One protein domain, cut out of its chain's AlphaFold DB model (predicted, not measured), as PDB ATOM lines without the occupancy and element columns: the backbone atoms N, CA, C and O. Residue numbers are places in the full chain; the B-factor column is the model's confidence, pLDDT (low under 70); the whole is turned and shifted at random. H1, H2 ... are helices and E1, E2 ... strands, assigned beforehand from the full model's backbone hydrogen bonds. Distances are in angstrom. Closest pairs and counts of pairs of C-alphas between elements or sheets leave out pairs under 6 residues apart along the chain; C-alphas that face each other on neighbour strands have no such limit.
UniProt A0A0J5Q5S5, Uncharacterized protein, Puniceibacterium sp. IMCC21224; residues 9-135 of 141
ATOM      1  N   ALA A   9     -39.283  11.013   6.518       91.81
ATOM      2  CA  ALA A   9     -38.982   9.692   7.062       91.81
ATOM      3  C   ALA A   9     -38.741   9.737   8.581       91.81
ATOM      4  O   ALA A   9     -39.288   8.906   9.302       91.81
ATOM      5  N   GLN A  10     -37.998  10.734   9.074       93.25
ATOM      6  CA  GLN A  10     -37.764  10.929  10.512       93.25
ATOM      7  C   GLN A  10     -39.055  11.258  11.265       93.25
ATOM      8  O   GLN A  10     -39.284  10.704  12.336       93.25
ATOM      9  N   ILE A  11     -39.929  12.094  10.695       94.00
ATOM     10  CA  ILE A  11     -41.241  12.376  11.293       94.00
ATOM     11  C   ILE A  11     -42.101  11.110  11.351       94.00
ATOM     12  O   ILE A  11     -42.678  10.828  12.396       94.00
ATOM     13  N   ARG A  12     -42.158  10.314  10.275       94.38
ATOM     14  CA  ARG A  12     -42.922   9.054  10.266       94.38
ATOM     15  C   ARG A  12     -42.391   8.045  11.280       94.38
ATOM     16  O   ARG A  12     -43.179   7.454  12.008       94.38
ATOM     17  N   ALA A  13     -41.073   7.869  11.357       94.62
ATOM     18  CA  ALA A  13     -40.463   7.007  12.365       94.62
ATOM     19  C   ALA A  13     -40.780   7.507  13.786       94.62
ATOM     20  O   ALA A  13     -41.182   6.725  14.642       94.62
ATOM     21  N   GLY A  14     -40.686   8.819  14.015       96.19
ATOM     22  CA  GLY A  14     -40.996   9.410  15.313       96.19
ATOM     23  C   GLY A  14     -42.482   9.387  15.687       96.19
ATOM     24  O   GLY A  14     -42.808   9.367  16.871       96.19
ATOM     25  N   GLN A  15     -43.393   9.361  14.711       97.00
ATOM     26  CA  GLN A  15     -44.824   9.123  14.940       97.00
ATOM     27  C   GLN A  15     -45.066   7.719  15.494       97.00
ATOM     28  O   GLN A  15     -45.813   7.568  16.459       97.00
ATOM     29  N   VAL A  16     -44.410   6.710  14.912       97.06
ATOM     30  CA  VAL A  16     -44.480   5.324  15.397       97.06
ATOM     31  C   VAL A  16     -43.893   5.229  16.804       97.06
ATOM     32  O   VAL A  16     -44.573   4.753  17.705       97.06
ATOM     33  N   ALA A  17     -42.698   5.787  17.027       96.50
ATOM     34  CA  ALA A  17     -42.050   5.772  18.340       96.50
ATOM     35  C   ALA A  17     -42.893   6.450  19.435       96.50
ATOM     36  O   ALA A  17     -42.986   5.945  20.552       96.50
ATOM     37  N   LEU A  18     -43.526   7.586  19.119       96.19
ATOM     38  CA  LEU A  18     -44.431   8.267  20.043       96.19
ATOM     39  C   LEU A  18     -45.669   7.414  20.351       96.19
ATOM     40  O   LEU A  18     -46.046   7.294  21.514       96.19
ATOM     41  N   ALA A  19     -46.292   6.826  19.327       95.69
ATOM     42  CA  ALA A  19     -47.480   5.994  19.496       95.69
ATOM     43  C   ALA A  19     -47.189   4.732  20.318       95.69
ATOM     44  O   ALA A  19     -47.971   4.389  21.201       95.69
ATOM     45  N   ASP A  20     -46.060   4.072  20.063       96.56
ATOM     46  CA  ASP A  20     -45.650   2.882  20.807       96.56
ATOM     47  C   ASP A  20     -45.335   3.213  22.269       96.56
ATOM     48  O   ASP A  20     -45.727   2.463  23.156       96.56
ATOM     49  N   PHE A  21     -44.704   4.360  22.541       95.62
ATOM     50  CA  PHE A  21     -44.463   4.793  23.918       95.62
ATOM     51  C   PHE A  21     -45.759   5.129  24.666       95.62
ATOM     52  O   PHE A  21     -45.918   4.732  25.815       95.62
ATOM     53  N   ILE A  22     -46.705   5.827  24.027       93.62
ATOM     54  CA  ILE A  22     -48.014   6.105  24.640       93.62
ATOM     55  C   ILE A  22     -48.752   4.793  24.936       93.62
ATOM     56  O   ILE A  22     -49.284   4.646  26.033       93.62
ATOM     57  N   ARG A  23     -48.716   3.825  24.011       93.62
ATOM     58  CA  ARG A  23     -49.309   2.498  24.220       93.62
ATOM     59  C   ARG A  23     -48.650   1.744  25.378       93.62
ATOM     60  O   ARG A  23     -49.349   1.177  26.201       93.62
ATOM     61  N   ASP A  24     -47.322   1.785  25.492       94.81
ATOM     62  CA  ASP A  24     -46.607   1.171  26.623       94.81
ATOM     63  C   ASP A  24     -46.996   1.810  27.968       94.81
ATOM     64  O   ASP A  24     -47.117   1.113  28.974       94.81
ATOM     65  N   LEU A  25     -47.245   3.124  27.999       93.19
ATOM     66  CA  LEU A  25     -47.775   3.788  29.194       93.19
ATOM     67  C   LEU A  25     -49.219   3.368  29.501       93.19
ATOM     68  O   LEU A  25     -49.552   3.209  30.674       93.19
ATOM     69  N   GLU A  26     -50.064   3.199  28.482       91.31
ATOM     70  CA  GLU A  26     -51.439   2.693  28.621       91.31
ATOM     71  C   GLU A  26     -51.456   1.270  29.185       91.31
ATOM     72  O   GLU A  26     -52.114   1.020  30.194       91.31
ATOM     73  N   ASP A  27     -50.676   0.363  28.596       94.88
ATOM     74  CA  ASP A  27     -50.611  -1.052  28.982       94.88
ATOM     75  C   ASP A  27     -50.122  -1.248  30.430       94.88
ATOM     76  O   ASP A  27     -50.446  -2.245  31.079       94.88
ATOM     77  N   ARG A  28     -49.349  -0.289  30.954       92.94
ATOM     78  CA  ARG A  28     -48.818  -0.296  32.327       92.94
ATOM     79  C   ARG A  28     -49.666   0.487  33.327       92.94
ATOM     80  O   ARG A  28     -49.253   0.592  34.480       92.94
ATOM     81  N   ASP A  29     -50.789   1.063  32.900       90.69
ATOM     82  CA  ASP A  29     -51.602   1.988  33.707       90.69
ATOM     83  C   ASP A  29     -50.769   3.164  34.266       90.69
ATOM     84  O   ASP A  29     -50.914   3.614  35.402       90.69
ATOM     85  N   MET A  30     -49.817   3.640  33.456       89.38
ATOM     86  CA  MET A  30     -48.886   4.721  33.794       89.38
ATOM     87  C   MET A  30     -49.235   6.044  33.114       89.38
ATOM     88  O   MET A  30     -48.535   7.040  33.337       89.38
ATOM     89  N   LEU A  31     -50.290   6.089  32.292       85.31
ATOM     90  CA  LEU A  31     -50.778   7.355  31.761       85.31
ATOM     91  C   LEU A  31     -51.148   8.298  32.914       85.31
ATOM     92  O   LEU A  31     -51.852   7.900  33.844       85.31
ATOM     93  N   PRO A  32     -50.705   9.564  32.872       77.88
ATOM     94  CA  PRO A  32     -51.157  10.520  33.861       77.88
ATOM     95  C   PRO A  32     -52.667  10.751  33.713       77.88
ATOM     96  O   PRO A  32     -53.200  10.643  32.602       77.88
ATOM     97  N   PRO A  33     -53.363  11.097  34.811       74.50
ATOM     98  CA  PRO A  33     -54.780  11.405  34.741       74.50
ATOM     99  C   PRO A  33     -55.012  12.526  33.721       74.50
ATOM    100  O   PRO A  33     -54.184  13.441  33.620       74.50
ATOM    101  N   PRO A  34     -56.121  12.481  32.965       66.25
ATOM    102  CA  PRO A  34     -56.411  13.487  31.960       66.25
ATOM    103  C   PRO A  34     -56.371  14.874  32.599       66.25
ATOM    104  O   PRO A  34     -57.072  15.157  33.575       66.25
ATOM    105  N   TYR A  35     -55.521  15.740  32.048       66.94
ATOM    106  CA  TYR A  35     -55.412  17.107  32.525       66.94
ATOM    107  C   TYR A  35     -56.775  17.788  32.382       66.94
ATOM    108  O   TYR A  35     -57.292  17.939  31.275       66.94
ATOM    109  N   THR A  36     -57.354  18.202  33.509       60.88
ATOM    110  CA  THR A  36     -58.588  18.987  33.519       60.88
ATOM    111  C   THR A  36     -58.188  20.458  33.426       60.88
ATOM    112  O   THR A  36     -57.554  20.955  34.361       60.88
ATOM    113  N   PRO A  37     -58.496  21.175  32.329       60.25
ATOM    114  CA  PRO A  37     -58.102  22.570  32.199       60.25
ATOM    115  C   PRO A  37     -58.740  23.399  33.306       60.25
ATOM    116  O   PRO A  37     -59.960  23.521  33.378       60.25
ATOM    117  N   SER A  38     -57.917  23.989  34.171       58.06
ATOM    118  CA  SER A  38     -58.362  24.790  35.316       58.06
ATOM    119  C   SER A  38     -58.826  26.199  34.907       58.06
ATOM    120  O   SER A  38     -58.536  27.174  35.591       58.06
ATOM    121  N   GLY A  39     -59.494  26.330  33.757       54.34
ATOM    122  CA  GLY A  39     -59.930  27.613  33.192       54.34
ATOM    123  C   GLY A  39     -58.848  28.403  32.442       54.34
ATOM    124  O   GLY A  39     -59.155  29.447  31.875       54.34
ATOM    125  N   HIS A  40     -57.609  27.907  32.381       55.12
ATOM    126  CA  HIS A  40     -56.548  28.502  31.565       55.12
ATOM    127  C   HIS A  40     -56.490  27.846  30.179       55.12
ATOM    128  O   HIS A  40     -56.560  26.615  30.088       55.12
ATOM    129  N   PRO A  41     -56.350  28.628  29.091       59.47
ATOM    130  CA  PRO A  41     -56.167  28.065  27.765       59.47
ATOM    131  C   PRO A  41     -54.875  27.249  27.738       59.47
ATOM    132  O   PRO A  41     -53.807  27.714  28.147       59.47
ATOM    133  N   LEU A  42     -54.982  26.020  27.244       64.00
ATOM    134  CA  LEU A  42     -53.814  25.193  26.990       64.00
ATOM    135  C   LEU A  42     -52.923  25.884  25.960       64.00
ATOM    136  O   LEU A  42     -53.395  26.301  24.901       64.00
ATOM    137  N   GLY A  43     -51.625  25.968  26.246       73.88
ATOM    138  CA  GLY A  43     -50.639  26.302  25.231       73.88
ATOM    139  C   GLY A  43     -50.576  25.204  24.168       73.88
ATOM    140  O   GLY A  43     -51.080  24.089  24.343       73.88
ATOM    141  N   TYR A  44     -49.929  25.497  23.041       78.12
ATOM    142  CA  TYR A  44     -49.824  24.530  21.946       78.12
ATOM    143  C   TYR A  44     -48.920  23.328  22.289       78.12
ATOM    144  O   TYR A  44     -48.971  22.325  21.587       78.12
ATOM    145  N   MET A  45     -48.107  23.381  23.350       82.31
ATOM    146  CA  MET A  45     -47.330  22.228  23.825       82.31
ATOM    147  C   MET A  45     -48.173  21.358  24.767       82.31
ATOM    148  O   MET A  45     -48.033  21.407  25.992       82.31
ATOM    149  N   ASN A  46     -49.080  20.579  24.182       85.94
ATOM    150  CA  ASN A  46     -49.971  19.660  24.886       85.94
ATOM    151  C   ASN A  46     -50.055  18.307  24.165       85.94
ATOM    152  O   ASN A  46     -49.667  18.192  23.001       85.94
ATOM    153  N   ALA A  47     -50.597  17.301  24.857       85.88
ATOM    154  CA  ALA A  47     -50.700  15.929  24.363       85.88
ATOM    155  C   ALA A  47     -51.372  15.822  22.986       85.88
ATOM    156  O   ALA A  47     -50.831  15.194  22.078       85.88
ATOM    157  N   GLY A  48     -52.504  16.506  22.796       85.25
ATOM    158  CA  GLY A  48     -53.257  16.483  21.539       85.25
ATOM    159  C   GLY A  48     -52.529  17.141  20.363       85.25
ATOM    160  O   GLY A  48     -52.906  16.926  19.203       85.25
ATOM    161  N   ASN A  49     -51.482  17.921  20.641       88.50
ATOM    162  CA  ASN A  49     -50.689  18.614  19.636       88.50
ATOM    163  C   ASN A  49     -49.307  17.997  19.378       88.50
ATOM    164  O   ASN A  49     -48.622  18.453  18.459       88.50
ATOM    165  N   MET A  50     -48.896  16.976  20.138       92.25
ATOM    166  CA  MET A  50     -47.683  16.218  19.828       92.25
ATOM    167  C   MET A  50     -47.836  15.522  18.469       92.25
ATOM    168  O   MET A  50     -48.896  14.991  18.133       92.25
ATOM    169  N   LEU A  51     -46.776  15.570  17.666       93.75
ATOM    170  CA  LEU A  51     -46.713  14.991  16.328       93.75
ATOM    171  C   LEU A  51     -45.789  13.779  16.285       93.75
ATOM    172  O   LEU A  51     -46.180  12.752  15.748       93.75
ATOM    173  N   ALA A  52     -44.565  13.906  16.797       95.81
ATOM    174  CA  ALA A  52     -43.545  12.868  16.694       95.81
ATOM    175  C   ALA A  52     -42.529  12.979  17.835       95.81
ATOM    176  O   ALA A  52     -42.200  14.088  18.254       95.81
ATOM    177  N   MET A  53     -42.005  11.836  18.280       96.88
ATOM    178  CA  MET A  53     -40.831  11.730  19.149       96.88
ATOM    179  C   MET A  53     -39.652  11.255  18.299       96.88
ATOM    180  O   MET A  53     -39.588  10.093  17.914       96.88
ATOM    181  N   VAL A  54     -38.740  12.160  17.957       96.19
ATOM    182  CA  VAL A  54     -37.639  11.902  17.029       96.19
ATOM    183  C   VAL A  54     -36.330  11.771  17.795       96.19
ATOM    184  O   VAL A  54     -35.908  12.707  18.469       96.19
ATOM    185  N   ILE A  55     -35.658  10.632  17.634       96.00
ATOM    186  CA  ILE A  55     -34.292  10.413  18.118       96.00
ATOM    187  C   ILE A  55     -33.351  10.458  16.920       96.00
ATOM    188  O   ILE A  55     -33.586   9.791  15.911       96.00
ATOM    189  N   LEU A  56     -32.311  11.286  16.984       93.75
ATOM    190  CA  LEU A  56     -31.378  11.444  15.871       93.75
ATOM    191  C   LEU A  56     -29.984  11.844  16.338       93.75
ATOM    192  O   LEU A  56     -29.794  12.338  17.450       93.75
ATOM    193  N   ARG A  57     -28.996  11.668  15.457       93.00
ATOM    194  CA  ARG A  57     -27.631  12.131  15.708       93.00
ATOM    195  C   ARG A  57     -27.439  13.594  15.328       93.00
ATOM    196  O   ARG A  57     -27.724  13.979  14.195       93.00
ATOM    197  N   ARG A  58     -26.874  14.381  16.245       88.50
ATOM    198  CA  ARG A  58     -26.404  15.759  16.028       88.50
ATOM    199  C   ARG A  58     -25.128  16.017  16.813       88.50
ATOM    200  O   ARG A  58     -24.967  15.522  17.921       88.50
ATOM    201  N   ASN A  59     -24.225  16.803  16.224       87.94
ATOM    202  CA  ASN A  59     -22.976  17.242  16.858       87.94
ATOM    203  C   ASN A  59     -22.162  16.094  17.491       87.94
ATOM    204  O   ASN A  59     -21.606  16.235  18.574       87.94
ATOM    205  N   GLY A  60     -22.119  14.936  16.825       90.69
ATOM    206  CA  GLY A  60     -21.365  13.768  17.293       90.69
ATOM    207  C   GLY A  60     -22.035  12.942  18.398       90.69
ATOM    208  O   GLY A  60     -21.471  11.922  18.782       90.69
ATOM    209  N   GLY A  61     -23.230  13.313  18.862       95.38
ATOM    210  CA  GLY A  61     -24.010  12.529  19.822       95.38
ATOM    211  C   GLY A  61     -25.474  12.387  19.413       95.38
ATOM    212  O   GLY A  61     -25.836  12.634  18.262       95.38
ATOM    213  N   TRP A  62     -26.308  11.970  20.357       95.38
ATOM    214  CA  TRP A  62     -27.731  11.707  20.181       95.38
ATOM    215  C   TRP A  62     -28.588  12.764  20.867       95.38
ATOM    216  O   TRP A  62     -28.294  13.192  21.982       95.38
ATOM    217  N   VAL A  63     -29.662  13.173  20.204       93.50
ATOM    218  CA  VAL A  63     -30.663  14.094  20.743       93.50
ATOM    219  C   VAL A  63     -32.054  13.497  20.580       93.50
ATOM    220  O   VAL A  63     -32.305  12.738  19.641       93.50
ATOM    221  N   GLY A  64     -32.938  13.843  21.507       94.19
ATOM    222  CA  GLY A  64     -34.341  13.466  21.503       94.19
ATOM    223  C   GLY A  64     -35.231  14.700  21.441       94.19
ATOM    224  O   GLY A  64     -35.172  15.550  22.326       94.19
ATOM    225  N   ASP A  65     -36.053  14.786  20.402       93.81
ATOM    226  CA  ASP A  65     -36.899  15.934  20.091       93.81
ATOM    227  C   ASP A  65     -38.376  15.519  20.016       93.81
ATOM    228  O   ASP A  65     -38.724  14.512  19.404       93.81
ATOM    229  N   ILE A  66     -39.260  16.330  20.586       94.31
ATOM    230  CA  ILE A  66     -40.716  16.209  20.485       94.31
ATOM    231  C   ILE A  66     -41.225  17.322  19.582       94.31
ATOM    232  O   ILE A  66     -41.092  18.506  19.894       94.31
ATOM    233  N   VAL A  67     -41.805  16.931  18.452       92.81
ATOM    234  CA  VAL A  67     -42.332  17.840  17.429       92.81
ATOM    235  C   VAL A  67     -43.817  18.078  17.676       92.81
ATOM    236  O   VAL A  67     -44.540  17.135  18.000       92.81
ATOM    237  N   PHE A  68     -44.294  19.307  17.475       89.62
ATOM    238  CA  PHE A  68     -45.711  19.673  17.582       89.62
ATOM    239  C   PHE A  68     -46.294  20.078  16.221       89.62
ATOM    240  O   PHE A  68     -45.609  20.690  15.406       89.62
ATOM    241  N   LYS A  69     -47.567  19.746  15.959       87.69
ATOM    242  CA  LYS A  69     -48.192  19.944  14.631       87.69
ATOM    243  C   LYS A  69     -48.813  21.329  14.411       87.69
ATOM    244  O   LYS A  69     -48.627  21.908  13.347       87.69
ATOM    245  N   ASN A  70     -49.541  21.872  15.389       85.81
ATOM    246  CA  ASN A  70     -50.232  23.161  15.260       85.81
ATOM    247  C   ASN A  70     -49.545  24.209  16.139       85.81
ATOM    248  O   ASN A  70     -49.956  24.431  17.278       85.81
ATOM    249  N   VAL A  71     -48.466  24.808  15.636       80.56
ATOM    250  CA  VAL A  71     -47.630  25.758  16.388       80.56
ATOM    251  C   VAL A  71     -47.836  27.168  15.822       80.56
ATOM    252  O   VAL A  71     -47.688  27.358  14.612       80.56
ATOM    253  N   PRO A  72     -48.190  28.171  16.648       78.19
ATOM    254  CA  PRO A  72     -48.296  29.554  16.196       78.19
ATOM    255  C   PRO A  72     -46.966  30.081  15.642       78.19
ATOM    256  O   PRO A  72     -45.882  29.713  16.094       78.19
ATOM    257  N   LYS A  73     -47.033  30.994  14.668       76.00
ATOM    258  CA  LYS A  73     -45.831  31.597  14.074       76.00
ATOM    259  C   LYS A  73     -45.012  32.336  15.142       76.00
ATOM    260  O   LYS A  73     -45.571  33.105  15.917       76.00
ATOM    261  N   GLY A  74     -43.692  32.142  15.130       72.50
ATOM    262  CA  GLY A  74     -42.763  32.782  16.073       72.50
ATOM    263  C   GLY A  74     -42.551  32.008  17.377       72.50
ATOM    264  O   GLY A  74     -41.783  32.456  18.219       72.50
ATOM    265  N   PHE A  75     -43.188  30.846  17.533       72.25
ATOM    266  CA  PHE A  75     -43.034  29.984  18.698       72.25
ATOM    267  C   PHE A  75     -42.256  28.697  18.366       72.25
ATOM    268  O   PHE A  75     -42.267  28.257  17.213       72.25
ATOM    269  N   PRO A  76     -41.580  28.074  19.353       77.38
ATOM    270  CA  PRO A  76     -40.811  26.854  19.126       77.38
ATOM    271  C   PRO A  76     -41.713  25.661  18.791       77.38
ATOM    272  O   PRO A  76     -42.559  25.257  19.588       77.38
ATOM    273  N   GLU A  77     -41.505  25.060  17.619       83.88
ATOM    274  CA  GLU A  77     -42.265  23.891  17.142       83.88
ATOM    275  C   GLU A  77     -41.742  22.546  17.663       83.88
ATOM    276  O   GLU A  77     -42.324  21.491  17.405       83.88
ATOM    277  N   VAL A  78     -40.646  22.597  18.421       87.19
ATOM    278  CA  VAL A  78     -39.958  21.452  19.003       87.19
ATOM    279  C   VAL A  78     -39.628  21.753  20.457       87.19
ATOM    280  O   VAL A  78     -39.187  22.855  20.784       87.19
ATOM    281  N   THR A  79     -39.775  20.753  21.316       87.31
ATOM    282  CA  THR A  79     -39.123  20.715  22.628       87.31
ATOM    283  C   THR A  79     -38.296  19.445  22.722       87.31
ATOM    284  O   THR A  79     -38.742  18.397  22.272       87.31
ATOM    285  N   GLY A  80     -37.085  19.512  23.253       89.12
ATOM    286  CA  GLY A  80     -36.167  18.388  23.163       89.12
ATOM    287  C   GLY A  80     -34.930  18.566  24.014       89.12
ATOM    288  O   GLY A  80     -34.791  19.522  24.773       89.12
ATOM    289  N   THR A  81     -34.020  17.620  23.894       89.12
ATOM    290  CA  THR A  81     -32.724  17.661  24.562       89.12
ATOM    291  C   THR A  81     -31.818  18.705  23.898       89.12
ATOM    292  O   THR A  81     -31.891  18.878  22.684       89.12
ATOM    293  N   PRO A  82     -30.934  19.393  24.640       84.19
ATOM    294  CA  PRO A  82     -30.081  20.430  24.065       84.19
ATOM    295  C   PRO A  82     -29.073  19.877  23.042       84.19
ATOM    296  O   PRO A  82     -28.194  19.092  23.393       84.19
ATOM    297  N   ASP A  83     -29.097  20.408  21.814       84.44
ATOM    298  CA  ASP A  83     -28.117  20.104  20.753       84.44
ATOM    299  C   ASP A  83     -26.655  20.411  21.152       84.44
ATOM    300  O   ASP A  83     -25.721  19.879  20.549       84.44
ATOM    301  N   SER A  84     -26.437  21.274  22.154       85.62
ATOM    302  CA  SER A  84     -25.111  21.640  22.681       85.62
ATOM    303  C   SER A  84     -24.521  20.616  23.654       85.62
ATOM    304  O   SER A  84     -23.330  20.677  23.958       85.62
ATOM    305  N   LYS A  85     -25.341  19.690  24.160       87.69
ATOM    306  CA  LYS A  85     -24.927  18.607  25.062       87.69
ATOM    307  C   LYS A  85     -25.621  17.304  24.651       87.69
ATOM    308  O   LYS A  85     -26.462  16.809  25.403       87.69
ATOM    309  N   PRO A  86     -25.311  16.772  23.457       91.81
ATOM    310  CA  PRO A  86     -25.931  15.548  22.987       91.81
ATOM    311  C   PRO A  86     -25.465  14.352  23.830       91.81
ATOM    312  O   PRO A  86     -24.357  14.338  24.373       91.81
ATOM    313  N   PHE A  87     -26.310  13.334  23.930       92.62
ATOM    314  CA  PHE A  87     -26.015  12.105  24.655       92.62
ATOM    315  C   PHE A  87     -24.991  11.251  23.909       92.62
ATOM    316  O   PHE A  87     -24.935  11.238  22.679       92.62
ATOM    317  N   ALA A  88     -24.188  10.494  24.655       94.25
ATOM    318  CA  ALA A  88     -23.198   9.595  24.065       94.25
ATOM    319  C   ALA A  88     -23.846   8.400  23.343       94.25
ATOM    320  O   ALA A  88     -23.296   7.893  22.364       94.25
ATOM    321  N   ASN A  89     -25.021   7.959  23.802       96.56
ATOM    322  CA  ASN A  89     -25.746   6.827  23.237       96.56
ATOM    323  C   ASN A  89     -27.218   7.170  22.954       96.56
ATOM    324  O   ASN A  89     -27.775   8.132  23.482       96.56
ATOM    325  N   GLU A  90     -27.819   6.370  22.075       96.12
ATOM    326  CA  GLU A  90     -29.192   6.549  21.601       96.12
ATOM    327  C   GLU A  90     -30.224   6.287  22.700       96.12
ATOM    328  O   GLU A  90     -31.222   6.996  22.793       96.12
ATOM    329  N   GLN A  91     -29.954   5.301  23.559       95.81
ATOM    330  CA  GLN A  91     -30.861   4.889  24.624       95.81
ATOM    331  C   GLN A  91     -31.101   6.015  25.637       95.81
ATOM    332  O   GLN A  91     -32.240   6.241  26.039       95.81
ATOM    333  N   ASP A  92     -30.064   6.758  26.017       94.50
ATOM    334  CA  ASP A  92     -30.186   7.883  26.943       94.50
ATOM    335  C   ASP A  92     -30.976   9.037  26.312       94.50
ATOM    336  O   ASP A  92     -31.812   9.654  26.975       94.50
ATOM    337  N   ALA A  93     -30.772   9.297  25.016       94.06
ATOM    338  CA  ALA A  93     -31.563  10.283  24.282       94.06
ATOM    339  C   ALA A  93     -33.040   9.867  24.184       94.06
ATOM    340  O   ALA A  93     -33.924  10.712  24.337       94.06
ATOM    341  N   LEU A  94     -33.313   8.572  23.985       95.50
ATOM    342  CA  LEU A  94     -34.662   8.014  23.995       95.50
ATOM    343  C   LEU A  94     -35.330   8.179  25.364       95.50
ATOM    344  O   LEU A  94     -36.436   8.708  25.433       95.50
ATOM    345  N   LEU A  95     -34.657   7.792  26.451       94.44
ATOM    346  CA  LEU A  95     -35.175   7.952  27.815       94.44
ATOM    347  C   LEU A  95     -35.437   9.427  28.152       94.44
ATOM    348  O   LEU A  95     -36.458   9.763  28.758       94.44
ATOM    349  N   ALA A  96     -34.552  10.329  27.720       92.62
ATOM    350  CA  ALA A  96     -34.748  11.764  27.883       92.62
ATOM    351  C   ALA A  96     -35.972  12.267  27.097       92.62
ATOM    352  O   ALA A  96     -36.787  13.007  27.647       92.62
ATOM    353  N   ALA A  97     -36.152  11.832  25.846       94.38
ATOM    354  CA  ALA A  97     -37.323  12.180  25.042       94.38
ATOM    355  C   ALA A  97     -38.628  11.648  25.655       94.38
ATOM    356  O   ALA A  97     -39.600  12.392  25.775       94.38
ATOM    357  N   GLN A  98     -38.634  10.397  26.118       95.06
ATOM    358  CA  GLN A  98     -39.762   9.786  26.825       95.06
ATOM    359  C   GLN A  98     -40.124  10.569  28.094       95.06
ATOM    360  O   GLN A  98     -41.301  10.829  28.348       95.06
ATOM    361  N   SER A  99     -39.124  11.025  28.856       92.69
ATOM    362  CA  SER A  99     -39.347  11.897  30.014       92.69
ATOM    363  C   SER A  99     -40.017  13.219  29.621       92.69
ATOM    364  O   SER A  99     -40.930  13.676  30.309       92.69
ATOM    365  N   ILE A 100     -39.617  13.822  28.497       90.88
ATOM    366  CA  ILE A 100     -40.239  15.047  27.977       90.88
ATOM    367  C   ILE A 100     -41.695  14.785  27.566       90.88
ATOM    368  O   ILE A 100     -42.572  15.565  27.943       90.88
ATOM    369  N   VAL A 101     -41.981  13.684  26.859       91.56
ATOM    370  CA  VAL A 101     -43.360  13.279  26.522       91.56
ATOM    371  C   VAL A 101     -44.197  13.145  27.789       91.56
ATOM    372  O   VAL A 101     -45.272  13.735  27.882       91.56
ATOM    373  N   TYR A 102     -43.686  12.434  28.793       89.62
ATOM    374  CA  TYR A 102     -44.389  12.219  30.053       89.62
ATOM    375  C   TYR A 102     -44.735  13.535  30.763       89.62
ATOM    376  O   TYR A 102     -45.849  13.713  31.254       89.62
ATOM    377  N   GLN A 103     -43.824  14.512  30.744       85.19
ATOM    378  CA  GLN A 103     -44.087  15.847  31.283       85.19
ATOM    379  C   GLN A 103     -45.188  16.588  30.515       85.19
ATOM    380  O   GLN A 103     -46.026  17.238  31.139       85.19
ATOM    381  N   VAL A 104     -45.201  16.499  29.180       87.31
ATOM    382  CA  VAL A 104     -46.249  17.110  28.343       87.31
ATOM    383  C   VAL A 104     -47.611  16.463  28.606       87.31
ATOM    384  O   VAL A 104     -48.622  17.167  28.612       87.31
ATOM    385  N   LEU A 105     -47.641  15.148  28.851       86.38
ATOM    386  CA  LEU A 105     -48.854  14.419  29.228       86.38
ATOM    387  C   LEU A 105     -49.369  14.846  30.614       86.38
ATOM    388  O   LEU A 105     -50.563  15.081  30.770       86.38
ATOM    389  N   GLN A 106     -48.483  14.984  31.608       81.56
ATOM    390  CA  GLN A 106     -48.854  15.367  32.978       81.56
ATOM    391  C   GLN A 106     -49.319  16.815  33.098       81.56
ATOM    392  O   GLN A 106     -50.276  17.127  33.807       81.56
ATOM    393  N   ARG A 107     -48.583  17.722  32.457       78.00
ATOM    394  CA  ARG A 107     -48.816  19.154  32.553       78.00
ATOM    395  C   ARG A 107     -48.626  19.779  31.177       78.00
ATOM    396  O   ARG A 107     -47.500  20.147  30.819       78.00
ATOM    397  N   PRO A 108     -49.727  19.971  30.435       71.25
ATOM    398  CA  PRO A 108     -49.732  20.853  29.283       71.25
ATOM    399  C   PRO A 108     -49.103  22.196  29.657       71.25
ATOM    400  O   PRO A 108     -49.379  22.741  30.730       71.25
ATOM    401  N   LYS A 109     -48.240  22.730  28.794       72.50
ATOM    402  CA  LYS A 109     -47.656  24.051  29.047       72.50
ATOM    403  C   LYS A 109     -48.737  25.108  28.849       72.50
ATOM    404  O   LYS A 109     -49.483  25.037  27.871       72.50
ATOM    405  N   SER A 110     -48.831  26.076  29.757       70.62
ATOM    406  CA  SER A 110     -49.721  27.222  29.556       70.62
ATOM    407  C   SER A 110     -49.182  28.140  28.451       70.62
ATOM    408  O   SER A 110     -48.039  28.004  28.006       70.62
ATOM    409  N   VAL A 111     -49.992  29.093  27.988       66.31
ATOM    410  CA  VAL A 111     -49.527  30.104  27.025       66.31
ATOM    411  C   VAL A 111     -48.370  30.925  27.611       66.31
ATOM    412  O   VAL A 111     -47.430  31.243  26.891       66.31
ATOM    413  N   GLU A 112     -48.387  31.206  28.915       68.88
ATOM    414  CA  GLU A 112     -47.332  31.935  29.630       68.88
ATOM    415  C   GLU A 112     -46.036  31.124  29.734       68.88
ATOM    416  O   GLU A 112     -44.958  31.665  29.472       68.88
ATOM    417  N   ASP A 113     -46.138  29.826  30.060       68.31
ATOM    418  CA  ASP A 113     -44.993  28.904  30.082       68.31
ATOM    419  C   ASP A 113     -44.278  28.925  28.723       68.31
ATOM    420  O   ASP A 113     -43.051  28.966  28.639       68.31
ATOM    421  N   VAL A 114     -45.063  28.937  27.646       65.94
ATOM    422  CA  VAL A 114     -44.574  28.908  26.270       65.94
ATOM    423  C   VAL A 114     -44.084  30.278  25.788       65.94
ATOM    424  O   VAL A 114     -43.087  30.354  25.074       65.94
ATOM    425  N   ALA A 115     -44.718  31.375  26.205       64.44
ATOM    426  CA  ALA A 115     -44.258  32.732  25.912       64.44
ATOM    427  C   ALA A 115     -42.886  33.010  26.545       64.44
ATOM    428  O   ALA A 115     -42.010  33.565  25.882       64.44
ATOM    429  N   CYS A 116     -42.657  32.542  27.778       61.12
ATOM    430  CA  CYS A 116     -41.342  32.617  28.422       61.12
ATOM    431  C   CYS A 116     -40.273  31.819  27.659       61.12
ATOM    432  O   CYS A 116     -39.108  32.211  27.643       61.12
ATOM    433  N   MET A 117     -40.668  30.723  27.005       66.69
ATOM    434  CA  MET A 117     -39.804  29.926  26.128       66.69
ATOM    435  C   MET A 117     -39.629  30.509  24.725       66.69
ATOM    436  O   MET A 117     -38.803  29.993  23.990       66.69
ATOM    437  N   ALA A 118     -40.423  31.496  24.306       59.12
ATOM    438  CA  ALA A 118     -40.358  32.093  22.968       59.12
ATOM    439  C   ALA A 118     -39.684  33.476  22.976       59.12
ATOM    440  O   ALA A 118     -39.067  33.862  21.985       59.12
ATOM    441  N   PHE A 119     -39.709  34.177  24.114       59.00
ATOM    442  CA  PHE A 119     -39.188  35.538  24.236       59.00
ATOM    443  C   PHE A 119     -38.494  35.767  25.594       59.00
ATOM    444  O   PHE A 119     -39.055  36.428  26.473       59.00
ATOM    445  N   PRO A 120     -37.262  35.258  25.792       54.69
ATOM    446  CA  PRO A 120     -36.529  35.408  27.056       54.69
ATOM    447  C   PRO A 120     -36.209  36.880  27.391       54.69
ATOM    448  O   PRO A 120     -36.084  37.242  28.559       54.69
ATOM    449  N   GLU A 121     -36.151  37.736  26.366       47.31
ATOM    450  CA  GLU A 121     -35.914  39.186  26.431       47.31
ATOM    451  C   GLU A 121     -37.057  39.962  27.130       47.31
ATOM    452  O   GLU A 121     -36.839  41.049  27.660       47.31
ATOM    453  N   LEU A 122     -38.285  39.419  27.162       45.31
ATOM    454  CA  LEU A 122     -39.488  40.100  27.677       45.31
ATOM    455  C   LEU A 122     -39.690  39.952  29.202       45.31
ATOM    456  O   LEU A 122     -40.795  40.128  29.710       45.31
ATOM    457  N   GLY A 123     -38.632  39.644  29.960       43.44
ATOM    458  CA  GLY A 123     -38.673  39.598  31.430       43.44
ATOM    459  C   GLY A 123     -39.057  38.244  32.045       43.44
ATOM    460  O   GLY A 123     -39.238  38.151  33.262       43.44
ATOM    461  N   GLY A 124     -39.115  37.173  31.251       39.53
ATOM    462  CA  GLY A 124     -39.320  35.802  31.724       39.53
ATOM    463  C   GLY A 124     -38.065  35.224  32.385       39.53
ATOM    464  O   GLY A 124     -37.296  34.490  31.769       39.53
ATOM    465  N   ARG A 125     -37.832  35.541  33.663       38.94
ATOM    466  CA  ARG A 125     -36.788  34.888  34.470       38.94
ATOM    467  C   ARG A 125     -37.078  33.389  34.613       38.94
ATOM    468  O   ARG A 125     -37.830  33.003  35.504       38.94
ATOM    469  N   ARG A 126     -36.400  32.566  33.808       39.78
ATOM    470  CA  ARG A 126     -35.501  31.449  34.191       39.78
ATOM    471  C   ARG A 126     -35.338  30.487  32.999       39.78
ATOM    472  O   ARG A 126     -36.342  30.135  32.386       39.78
ATOM    473  N   PRO A 127     -34.122  29.987  32.703       45.59
ATOM    474  CA  PRO A 127     -33.994  28.761  31.920       45.59
ATOM    475  C   PRO A 127     -34.798  27.647  32.604       45.59
ATOM    476  O   PRO A 127     -34.841  27.582  33.836       45.59
ATOM    477  N   LEU A 128     -35.447  26.779  31.827       41.81
ATOM    478  CA  LEU A 128     -36.115  25.604  32.378       41.81
ATOM    479  C   LEU A 128     -35.036  24.659  32.934       41.81
ATOM    480  O   LEU A 128     -34.361  23.950  32.186       41.81
ATOM    481  N   VAL A 129     -34.843  24.717  34.251       36.03
ATOM    482  CA  VAL A 129     -33.935  23.852  35.008       36.03
ATOM    483  C   VAL A 129     -34.734  22.645  35.490       36.03
ATOM    484  O   VAL A 129     -35.665  22.799  36.281       36.03
ATOM    485  N   ILE A 130     -34.378  21.451  35.009       39.56
ATOM    486  CA  ILE A 130     -34.915  20.170  35.485       39.56
ATOM    487  C   ILE A 130     -33.761  19.411  36.146       39.56
ATOM    488  O   ILE A 130     -32.843  18.938  35.473       39.56
ATOM    489  N   GLY A 131     -33.757  19.341  37.480       44.00
ATOM    490  CA  GLY A 131     -32.605  18.829  38.233       44.00
ATOM    491  C   GLY A 131     -31.337  19.656  37.964       44.00
ATOM    492  O   GLY A 131     -31.387  20.881  37.992       44.00
ATOM    493  N   ASN A 132     -30.212  19.001  37.659       30.23
ATOM    494  CA  ASN A 132     -28.956  19.671  37.273       30.23
ATOM    495  C   ASN A 132     -28.839  19.960  35.760       30.23
ATOM    496  O   ASN A 132     -27.763  20.344  35.291       30.23
ATOM    497  N   HIS A 133     -29.904  19.774  34.973       31.81
ATOM    498  CA  HIS A 133     -29.848  19.895  33.516       31.81
ATOM    499  C   HIS A 133     -30.683  21.069  32.995       31.81
ATOM    500  O   HIS A 133     -31.836  21.279  33.376       31.81
ATOM    501  N   VAL A 134     -30.066  21.844  32.099       41.97
ATOM    502  CA  VAL A 134     -30.693  22.947  31.365       41.97
ATOM    503  C   VAL A 134     -31.226  22.392  30.050       41.97
ATOM    504  O   VAL A 134     -30.449  21.863  29.253       41.97
ATOM    505  N   ILE A 135     -32.531  22.523  29.817       52.25
ATOM    506  CA  ILE A 135     -33.136  22.199  28.524       52.25
ATOM    507  C   ILE A 135     -32.918  23.383  27.579       52.25
ATOM    508  O   ILE A 135     -33.273  24.519  27.896       52.25
TER     509      ILE A 135
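AT A GLANCE: This is residues 9 to 135 of the 141 residues of an uncharacterized protein of Puniceibacterium sp. IMCC21224 (UniProt A0A0J5Q5S5). A three-strand sheet has helix H2 lying along one face and helix H1 standing up from the same face over edge strand E1, while short H3 is set apart. The 127 printed residues run H1 E1 E2 E3 H2 H3; the sheet, E1 E2 E3, is antiparallel. The class is mixed, compact, radius of gyration of the C-alphas 14.7 A, spans 36 by 34 by 29 A.

IN THESE COORDINATES: H1, residues 9 to 27, spans 27.0 A from C-alpha 9 at (-38.982, 9.692, 7.062). E1, residues 50 to 58, 21.6 A, bends by 53 degrees at residue 55. E2 is residues 61 to 68, 23.0 A; E3 is 78 to 80; H2 is 90 to 106, 24.4 A. H3, residues 111 to 118, ends at (-40.358, 32.093, 22.968).

HOW THE PARTS SIT: The strands form a meander, each the antiparallel neighbour of the one before, in hairpins: N 54 and O 65 are 2.8 A apart, N 66 and O 79 2.7 A, within hydrogen-bond range. H1 is on the sheet, its closest C-alphas to E1 being Gln 15 and Ala 52, 4.3 A. H2, height 8.0 A over the sheet, makes two layers with it, helix on one face; C-alphas Gly 64 and Ala 97 are its closest to E2, 4.8 A. H1 and H2 are close but not clearly touching. H3 is apart from H2. In H1, H2 and H3 every O i to N i+4 pair is within range.

THE WHOLE: The C-alphas farthest apart, Gly 39 and Gly 60, are 44.0 A apart. The printed part has no cut; the H1 to E1 link, 22 residues, is long. pLDDT is under 70 in residues 34 to 42 and 111 to 135.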